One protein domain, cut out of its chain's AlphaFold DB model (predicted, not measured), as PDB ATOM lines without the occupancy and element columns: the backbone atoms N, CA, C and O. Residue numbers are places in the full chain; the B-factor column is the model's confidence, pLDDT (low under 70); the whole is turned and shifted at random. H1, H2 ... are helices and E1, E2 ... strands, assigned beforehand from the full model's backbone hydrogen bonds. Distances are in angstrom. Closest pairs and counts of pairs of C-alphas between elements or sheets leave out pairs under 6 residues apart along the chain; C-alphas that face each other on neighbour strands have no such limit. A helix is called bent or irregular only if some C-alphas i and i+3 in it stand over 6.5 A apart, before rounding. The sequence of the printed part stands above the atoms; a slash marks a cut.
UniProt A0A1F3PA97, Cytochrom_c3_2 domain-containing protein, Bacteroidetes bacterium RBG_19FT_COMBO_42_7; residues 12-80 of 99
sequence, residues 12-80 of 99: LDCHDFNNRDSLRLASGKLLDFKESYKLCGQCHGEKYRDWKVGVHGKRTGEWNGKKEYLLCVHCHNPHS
ATOM      1  N   LEU A  12     109.074   3.423  65.789       93.81
ATOM      2  CA  LEU A  12     110.481   3.666  66.128       93.81
ATOM      3  C   LEU A  12     110.701   4.769  67.173       93.81
ATOM      4  O   LEU A  12     111.829   4.963  67.621       93.81
ATOM      5  N   ASP A  13     109.642   5.472  67.578       93.06
ATOM      6  CA  ASP A  13     109.710   6.392  68.721       93.06
ATOM      7  C   ASP A  13     109.776   5.641  70.052       93.06
ATOM      8  O   ASP A  13     110.204   6.194  71.065       93.06
ATOM      9  N   CYS A  14     109.341   4.379  70.043       95.62
ATOM     10  CA  CYS A  14     109.313   3.503  71.206       95.62
ATOM     11  C   CYS A  14     110.258   2.313  71.045       95.62
ATOM     12  O   CYS A  14     110.916   1.931  72.010       95.62
ATOM     13  N   HIS A  15     110.314   1.723  69.851       97.38
ATOM     14  CA  HIS A  15     111.101   0.530  69.550       97.38
ATOM     15  C   HIS A  15     112.416   0.883  68.860       97.38
ATOM     16  O   HIS A  15     112.491   1.829  68.076       97.38
ATOM     17  N   ASP A  16     113.453   0.090  69.101       97.69
ATOM     18  CA  ASP A  16     114.688   0.212  68.340       97.69
ATOM     19  C   ASP A  16     114.501  -0.215  66.872       97.69
ATOM     20  O   ASP A  16     113.693  -1.084  66.532       97.69
ATOM     21  N   PHE A  17     115.258   0.430  65.982       95.94
ATOM     22  CA  PHE A  17     115.191   0.177  64.543       95.94
ATOM     23  C   PHE A  17     115.766  -1.190  64.163       95.94
ATOM     24  O   PHE A  17     115.192  -1.880  63.315       95.94
ATOM     25  N   ASN A  18     116.878  -1.578  64.793       96.25
ATOM     26  CA  ASN A  18     117.587  -2.816  64.488       96.25
ATOM     27  C   ASN A  18     116.957  -4.008  65.212       96.25
ATOM     28  O   ASN A  18     116.882  -5.097  64.648       96.25
ATOM     29  N   ASN A  19     116.473  -3.798  66.438       96.00
ATOM     30  CA  ASN A  19     115.796  -4.815  67.227       96.00
ATOM     31  C   ASN A  19     114.508  -4.280  67.863       96.00
ATOM     32  O   ASN A  19     114.523  -3.671  68.931       96.00
ATOM     33  N   ARG A  20     113.367  -4.603  67.256       94.69
ATOM     34  CA  ARG A  20     112.055  -4.155  67.741       94.69
ATOM     35  C   ARG A  20     111.640  -4.797  69.071       94.69
ATOM     36  O   ARG A  20     110.736  -4.273  69.711       94.69
ATOM     37  N   ASP A  21     112.317  -5.848  69.535       95.69
ATOM     38  CA  ASP A  21     112.109  -6.400  70.884       95.69
ATOM     39  C   ASP A  21     112.868  -5.616  71.970       95.69
ATOM     40  O   ASP A  21     112.809  -5.955  73.151       95.69
ATOM     41  N   SER A  22     113.564  -4.540  71.590       97.56
ATOM     42  CA  SER A  22     114.117  -3.558  72.514       97.56
ATOM     43  C   SER A  22     113.402  -2.219  72.369       97.56
ATOM     44  O   SER A  22     113.070  -1.770  71.269       97.56
ATOM     45  N   LEU A  23     113.177  -1.565  73.505       98.19
ATOM     46  CA  LEU A  23     112.681  -0.199  73.551       98.19
ATOM     47  C   LEU A  23     113.848   0.784  73.444       98.19
ATOM     48  O   LEU A  23     114.950   0.493  73.901       98.19
ATOM     49  N   ARG A  24     113.605   1.980  72.915       97.50
ATOM     50  CA  ARG A  24     114.617   3.028  72.772       97.50
ATOM     51  C   ARG A  24     114.115   4.338  73.363       97.50
ATOM     52  O   ARG A  24     113.068   4.839  72.981       97.50
ATOM     53  N   LEU A  25     114.894   4.921  74.267       97.50
ATOM     54  CA  LEU A  25     114.654   6.274  74.765       97.50
ATOM     55  C   LEU A  25     115.028   7.322  73.711       97.50
ATOM     56  O   LEU A  25     115.920   7.096  72.893       97.50
ATOM     57  N   ALA A  26     114.464   8.527  73.820       94.88
ATOM     58  CA  ALA A  26     114.858   9.668  72.973       94.88
ATOM     59  C   ALA A  26     116.374   9.973  73.001       94.88
ATOM     60  O   ALA A  26     116.921  10.487  72.030       94.88
ATOM     61  N   SER A  27     117.074   9.611  74.082       96.19
ATOM     62  CA  SER A  27     118.537   9.722  74.187       96.19
ATOM     63  C   SER A  27     119.316   8.690  73.360       96.19
ATOM     64  O   SER A  27     120.539   8.748  73.314       96.19
ATOM     65  N   GLY A  28     118.641   7.712  72.753       95.25
ATOM     66  CA  GLY A  28     119.260   6.575  72.068       95.25
ATOM     67  C   GLY A  28     119.509   5.357  72.956       95.25
ATOM     68  O   GLY A  28     119.807   4.287  72.437       95.25
ATOM     69  N   LYS A  29     119.358   5.477  74.281       97.56
ATOM     70  CA  LYS A  29     119.547   4.346  75.198       97.56
ATOM     71  C   LYS A  29     118.486   3.267  74.968       97.56
ATOM     72  O   LYS A  29     117.294   3.569  74.966       97.56
ATOM     73  N   LEU A  30     118.938   2.019  74.879       98.06
ATOM     74  CA  LEU A  30     118.078   0.845  74.800       98.06
ATOM     75  C   LEU A  30     117.575   0.402  76.178       98.06
ATOM     76  O   LEU A  30     118.274   0.560  77.184       98.06
ATOM     77  N   LEU A  31     116.365  -0.149  76.206       97.75
ATOM     78  CA  LEU A  31     115.682  -0.660  77.388       97.75
ATOM     79  C   LEU A  31     115.027  -2.017  77.103       97.75
ATOM     80  O   LEU A  31     114.585  -2.302  75.986       97.75
ATOM     81  N   ASP A  32     114.921  -2.823  78.157       97.19
ATOM     82  CA  ASP A  32     114.070  -4.014  78.196       97.19
ATOM     83  C   ASP A  32     112.600  -3.613  78.432       97.19
ATOM     84  O   ASP A  32     112.315  -2.583  79.055       97.19
ATOM     85  N   PHE A  33     111.640  -4.432  77.991       96.62
ATOM     86  CA  PHE A  33     110.210  -4.179  78.218       96.62
ATOM     87  C   PHE A  33     109.830  -4.040  79.704       96.62
ATOM     88  O   PHE A  33     108.895  -3.298  80.035       96.62
ATOM     89  N   LYS A  34     110.583  -4.667  80.620       95.88
ATOM     90  CA  LYS A  34     110.431  -4.514  82.080       95.88
ATOM     91  C   LYS A  34     110.701  -3.087  82.563       95.88
ATOM     92  O   LYS A  34     110.290  -2.711  83.658       95.88
ATOM     93  N   GLU A  35     111.365  -2.277  81.746       96.25
ATOM     94  CA  GLU A  35     111.677  -0.879  82.024       96.25
ATOM     95  C   GLU A  35     110.822   0.099  81.207       96.25
ATOM     96  O   GLU A  35     111.111   1.295  81.183       96.25
ATOM     97  N   SER A  36     109.740  -0.378  80.579       96.88
ATOM     98  CA  SER A  36     108.858   0.431  79.720       96.88
ATOM     99  C   SER A  36     108.332   1.703  80.393       96.88
ATOM    100  O   SER A  36     108.174   2.726  79.733       96.88
ATOM    101  N   TYR A  37     108.168   1.707  81.718       96.56
ATOM    102  CA  TYR A  37     107.795   2.900  82.485       96.56
ATOM    103  C   TYR A  37     108.750   4.094  82.282       96.56
ATOM    104  O   TYR A  37     108.307   5.242  82.315       96.56
ATOM    105  N   LYS A  38     110.048   3.847  82.038       97.44
ATOM    106  CA  LYS A  38     111.039   4.903  81.767       97.44
ATOM    107  C   LYS A  38     110.786   5.572  80.418       97.44
ATOM    108  O   LYS A  38     110.929   6.785  80.318       97.44
ATOM    109  N   LEU A  39     110.386   4.788  79.415       97.75
ATOM    110  CA  LEU A  39     110.004   5.276  78.092       97.75
ATOM    111  C   LEU A  39     108.714   6.098  78.173       97.75
ATOM    112  O   LEU A  39     108.687   7.255  77.758       97.75
ATOM    113  N   CYS A  40     107.660   5.543  78.781       97.19
ATOM    114  CA  CYS A  40     106.375   6.233  78.925       97.19
ATOM    115  C   CYS A  40     106.526   7.569  79.669       97.19
ATOM    116  O   CYS A  40     105.900   8.568  79.308       97.19
ATOM    117  N   GLY A  41     107.396   7.603  80.685       97.31
ATOM    118  CA  GLY A  41     107.673   8.788  81.492       97.31
ATOM    119  C   GLY A  41     108.356   9.940  80.752       97.31
ATOM    120  O   GLY A  41     108.363  11.046  81.288       97.31
ATOM    121  N   GLN A  42     108.881   9.733  79.538       96.75
ATOM    122  CA  GLN A  42     109.453  10.819  78.732       96.75
ATOM    123  C   GLN A  42     108.397  11.833  78.274       96.75
ATOM    124  O   GLN A  42     108.714  13.006  78.117       96.75
ATOM    125  N   CYS A  43     107.154  11.380  78.080       95.75
ATOM    126  CA  CYS A  43     106.027  12.234  77.691       95.75
ATOM    127  C   CYS A  43     104.957  12.307  78.793       95.75
ATOM    128  O   CYS A  43     104.433  13.378  79.082       95.75
ATOM    129  N   HIS A  44     104.663  11.195  79.477       96.38
ATOM    130  CA  HIS A  44     103.650  11.132  80.537       96.38
ATOM    131  C   HIS A  44     104.244  11.396  81.928       96.38
ATOM    132  O   HIS A  44     104.092  10.590  82.850       96.38
ATOM    133  N   GLY A  45     104.933  12.530  82.082       97.88
ATOM    134  CA  GLY A  45     105.703  12.858  83.287       97.88
ATOM    135  C   GLY A  45     104.879  12.852  84.580       97.88
ATOM    136  O   GLY A  45     105.303  12.267  85.577       97.88
ATOM    137  N   GLU A  46     103.677  13.431  84.561       98.19
ATOM    138  CA  GLU A  46     102.788  13.455  85.733       98.19
ATOM    139  C   GLU A  46     102.361  12.046  86.155       98.19
ATOM    140  O   GLU A  46     102.495  11.677  87.320       98.19
ATOM    141  N   LYS A  47     101.927  11.216  85.197       97.44
ATOM    142  CA  LYS A  47     101.515   9.832  85.477       97.44
ATOM    143  C   LYS A  47     102.686   8.977  85.932       97.44
ATOM    144  O   LYS A  47     102.518   8.148  86.820       97.44
ATOM    145  N   TYR A  48     103.880   9.208  85.389       97.75
ATOM    146  CA  TYR A  48     105.092   8.542  85.852       97.75
ATOM    147  C   TYR A  48     105.455   8.933  87.290       97.75
ATOM    148  O   TYR A  48     105.774   8.062  88.101       97.75
ATOM    149  N   ARG A  49     105.376  10.224  87.643       97.56
ATOM    150  CA  ARG A  49     105.576  10.693  89.024       97.56
ATOM    151  C   ARG A  49     104.604  10.004  89.981       97.56
ATOM    152  O   ARG A  49     105.056   9.469  90.990       97.56
ATOM    153  N   ASP A  50     103.318   9.979  89.644       97.50
ATOM    154  CA  ASP A  50     102.271   9.386  90.482       97.50
ATOM    155  C   ASP A  50     102.417   7.854  90.579       97.50
ATOM    156  O   ASP A  50     102.203   7.266  91.639       97.50
ATOM    157  N   TRP A  51     102.854   7.195  89.500       96.44
ATOM    158  CA  TRP A  51     103.140   5.757  89.482       96.44
ATOM    159  C   TRP A  51     104.304   5.377  90.399       96.44
ATOM    160  O   TRP A  51     104.189   4.421  91.165       96.44
ATOM    161  N   LYS A  52     105.396   6.159  90.407       93.88
ATOM    162  CA  LYS A  52     106.561   5.907  91.280       93.88
ATOM    163  C   LYS A  52     106.200   5.850  92.765       93.88
ATOM    164  O   LYS A  52     106.870   5.159  93.525       93.88
ATOM    165  N   VAL A  53     105.171   6.593  93.174       92.75
ATOM    166  CA  VAL A  53     104.703   6.647  94.567       92.75
ATOM    167  C   VAL A  53     103.457   5.790  94.813       92.75
ATOM    168  O   VAL A  53     102.944   5.759  95.927       92.75
ATOM    169  N   GLY A  54     102.982   5.057  93.802       91.94
ATOM    170  CA  GLY A  54     101.840   4.148  93.910       91.94
ATOM    171  C   GLY A  54     100.467   4.824  93.934       91.94
ATOM    172  O   GLY A  54      99.489   4.156  94.248       91.94
ATOM    173  N   VAL A  55     100.378   6.115  93.599       95.50
ATOM    174  CA  VAL A  55      99.097   6.823  93.402       95.50
ATOM    175  C   VAL A  55      98.439   6.385  92.092       95.50
ATOM    176  O   VAL A  55      97.217   6.299  92.005       95.50
ATOM    177  N   HIS A  56      99.247   6.078  91.073       96.50
ATOM    178  CA  HIS A  56      98.778   5.570  89.787       96.50
ATOM    179  C   HIS A  56      99.289   4.148  89.518       96.50
ATOM    180  O   HIS A  56     100.429   3.809  89.828       96.50
ATOM    181  N   GLY A  57      98.453   3.320  88.890       92.88
ATOM    182  CA  GLY A  57      98.744   1.911  88.633       92.88
ATOM    183  C   GLY A  57      98.339   1.004  89.793       92.88
ATOM    184  O   GLY A  57      97.495   1.354  90.616       92.88
ATOM    185  N   LYS A  58      98.916  -0.197  89.833       94.94
ATOM    186  CA  LYS A  58      98.602  -1.207  90.846       94.94
ATOM    187  C   LYS A  58      99.880  -1.733  91.477       94.94
ATOM    188  O   LYS A  58     100.814  -2.125  90.774       94.94
ATOM    189  N   ARG A  59      99.876  -1.771  92.808       91.75
ATOM    190  CA  ARG A  59     100.915  -2.380  93.634       91.75
ATOM    191  C   ARG A  59     100.362  -3.630  94.303       91.75
ATOM    192  O   ARG A  59      99.273  -3.594  94.869       91.75
ATOM    193  N   THR A  60     101.115  -4.714  94.241       92.06
ATOM    194  CA  THR A  60     100.805  -6.000  94.875       92.06
ATOM    195  C   THR A  60     101.958  -6.424  95.787       92.06
ATOM    196  O   THR A  60     102.982  -5.738  95.873       92.06
ATOM    197  N   GLY A  61     101.788  -7.537  96.500       93.12
ATOM    198  CA  GLY A  61     102.771  -8.047  97.455       93.12
ATOM    199  C   GLY A  61     102.482  -7.607  98.888       93.12
ATOM    200  O   GLY A  61     101.333  -7.397  99.271       93.12
ATOM    201  N   GLU A  62     103.533  -7.496  99.692       93.81
ATOM    202  CA  GLU A  62     103.430  -7.333 101.139       93.81
ATOM    203  C   GLU A  62     103.308  -5.866 101.567       93.81
ATOM    204  O   GLU A  62     103.974  -4.969 101.034       93.81
ATOM    205  N   TRP A  63     102.525  -5.624 102.625       88.88
ATOM    206  CA  TRP A  63     102.419  -4.302 103.250       88.88
ATOM    207  C   TRP A  63     103.786  -3.785 103.730       88.88
ATOM    208  O   TRP A  63     104.204  -2.696 103.329       88.88
ATOM    209  N   ASN A  64     104.533  -4.591 104.499       91.81
ATOM    210  CA  ASN A  64     105.842  -4.224 105.064       91.81
ATOM    211  C   ASN A  64     107.022  -5.054 104.519       91.81
ATOM    212  O   ASN A  64     108.021  -5.257 105.198       91.81
ATOM    213  N   GLY A  65     106.916  -5.536 103.284       93.19
ATOM    214  CA  GLY A  65     107.998  -6.292 102.657       93.19
ATOM    215  C   GLY A  65     108.056  -6.080 101.158       93.19
ATOM    216  O   GLY A  65     107.836  -4.955 100.679       93.19
ATOM    217  N   LYS A  66     108.371  -7.153 100.422       94.38
ATOM    218  CA  LYS A  66     108.547  -7.101  98.967       94.38
ATOM    219  C   LYS A  66     107.246  -6.647  98.302       94.38
ATOM    220  O   LYS A  66     106.177  -7.211  98.524       94.38
ATOM    221  N   LYS A  67     107.362  -5.621  97.460       90.75
ATOM    222  CA  LYS A  67     106.264  -5.052  96.677       90.75
ATOM    223  C   LYS A  67     106.551  -5.251  95.203       90.75
ATOM    224  O   LYS A  67     107.695  -5.130  94.770       90.75
ATOM    225  N   GLU A  68     105.502  -5.505  94.443       91.62
ATOM    226  CA  GLU A  68     105.558  -5.613  92.993       91.62
ATOM    227  C   GLU A  68     104.675  -4.532  92.379       91.62
ATOM    228  O   GLU A  68     103.616  -4.192  92.910       91.62
ATOM    229  N   TYR A  69     105.148  -3.949  91.283       91.62
ATOM    230  CA  TYR A  69     104.488  -2.834  90.617       91.62
ATOM    231  C   TYR A  69     104.147  -3.253  89.202       91.62
ATOM    232  O   TYR A  69     105.032  -3.605  88.418       91.62
ATOM    233  N   LEU A  70     102.865  -3.179  88.859       95.56
ATOM    234  CA  LEU A  70     102.461  -3.343  87.476       95.56
ATOM    235  C   LEU A  70     102.921  -2.123  86.671       95.56
ATOM    236  O   LEU A  70     102.681  -0.973  87.043       95.56
ATOM    237  N   LEU A  71     103.607  -2.391  85.563       96.62
ATOM    238  CA  LEU A  71     104.003  -1.390  84.568       96.62
ATOM    239  C   LEU A  71     102.789  -0.814  83.833       96.62
ATOM    240  O   LEU A  71     101.734  -1.443  83.788       96.62
ATOM    241  N   CYS A  72     102.981   0.325  83.167       96.94
ATOM    242  CA  CYS A  72     101.959   1.021  82.377       96.94
ATOM    243  C   CYS A  72     101.209   0.073  81.423       96.94
ATOM    244  O   CYS A  72      99.981   0.081  81.365       96.94
ATOM    245  N   VAL A  73     101.964  -0.791  80.735       96.25
ATOM    246  CA  VAL A  73     101.458  -1.715  79.709       96.25
ATOM    247  C   VAL A  73     100.668  -2.910  80.247       96.25
ATOM    248  O   VAL A  73     100.027  -3.608  79.472       96.25
ATOM    249  N   HIS A  74     100.676  -3.154  81.563       96.44
ATOM    250  CA  HIS A  74      99.819  -4.193  82.150       96.44
ATOM    251  C   HIS A  74      98.345  -3.783  82.163       96.44
ATOM    252  O   HIS A  74      97.475  -4.647  82.195       96.44
ATOM    253  N   CYS A  75      98.067  -2.476  82.165       95.56
ATOM    254  CA  CYS A  75      96.706  -1.943  82.163       95.56
ATOM    255  C   CYS A  75      96.370  -1.246  80.840       95.56
ATOM    256  O   CYS A  75      95.234  -1.317  80.383       95.56
ATOM    257  N   HIS A  76      97.341  -0.571  80.222       95.62
ATOM    258  CA  HIS A  76      97.148   0.173  78.981       95.62
ATOM    259  C   HIS A  76      97.721  -0.578  77.781       95.62
ATOM    260  O   HIS A  76      98.851  -1.054  77.819       95.62
ATOM    261  N   ASN A  77      96.997  -0.596  76.662       95.25
ATOM    262  CA  ASN A  77      97.584  -1.008  75.391       95.25
ATOM    263  C   ASN A  77      98.557   0.091  74.912       95.25
ATOM    264  O   ASN A  77      98.090   1.192  74.631       95.25
ATOM    265  N   PRO A  78      99.871  -0.159  74.757       93.94
ATOM    266  CA  PRO A  78     100.836   0.880  74.377       93.94
ATOM    267  C   PRO A  78     100.566   1.504  72.999       93.94
ATOM    268  O   PRO A  78     100.942   2.646  72.754       93.94
ATOM    269  N   HIS A  79      99.879   0.787  72.107       94.75
ATOM    270  CA  HIS A  79      99.494   1.283  70.787       94.75
ATOM    271  C   HIS A  79      98.138   1.998  70.785       94.75
ATOM    272  O   HIS A  79      97.790   2.651  69.804       94.75
ATOM    273  N   SER A  80      97.344   1.868  71.850       94.50
ATOM    274  CA  SER A  80      96.060   2.559  72.040       94.50
ATOM    275  C   SER A  80      95.744   2.723  73.541       94.50
ATOM    276  O   SER A  80      94.869   2.023  74.050       94.50
TER     277      SER A  80
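This is residues 12 to 80 of the 99 residues of the protein "Cytochrom_c3_2 domain-containing protein" of Bacteroidetes bacterium RBG_19FT_COMBO_42_7 (UniProt A0A1F3PA97). With little regular structure, this is an elongated body of loops: a two-stranded hairpin, E1 and E2, makes one end, two short helices, H1 and H2, lie in the middle, and looped residues 12 to 32 make the other end. Of 69 printed residues, 22 lie in the named elements, H1, H2, E1, E2 along the chain, a mixed class. The whole is only just compact, close to loose, with a radius of gyration of the C-alphas of 13.2 A and spans of 42 by 22 by 22 A.

E1, residues 59 to 61, and E2, residues 67 to 69, form an antiparallel hairpin; N 60 and O 68 are 2.9 A apart, within hydrogen-bond range. H1, residues 33 to 40, and H2, residues 45 to 52, are close but not clearly touching; their closest C-alphas, of Tyr 37 and Tyr 48, are 7.1 A apart. They run opposite ways at a steep tilt of 40 degrees. H1 is apart from both strands. Every O i to N i+4 pair is within hydrogen-bond range in H2; in H1 1 of 4 is, beside 3 of 5 O i to N i+3 pairs.

H1 begins at C-alpha 33 (110.210, -4.179, 78.218), spans 11.1 A and is irregular: C-alphas 34 and 37 are 7.9 A apart. H2 spans 10.6 A, E1 7.1 A, and E2 6.7 A, ending at C-alpha 69 (104.488, -2.834, 90.617).

The C-alphas farthest apart, of Asn 18 and Asn 64, are 42.3 A apart. The printed part has no cut, no link between named elements is long, and no printed residue has pLDDT under 70.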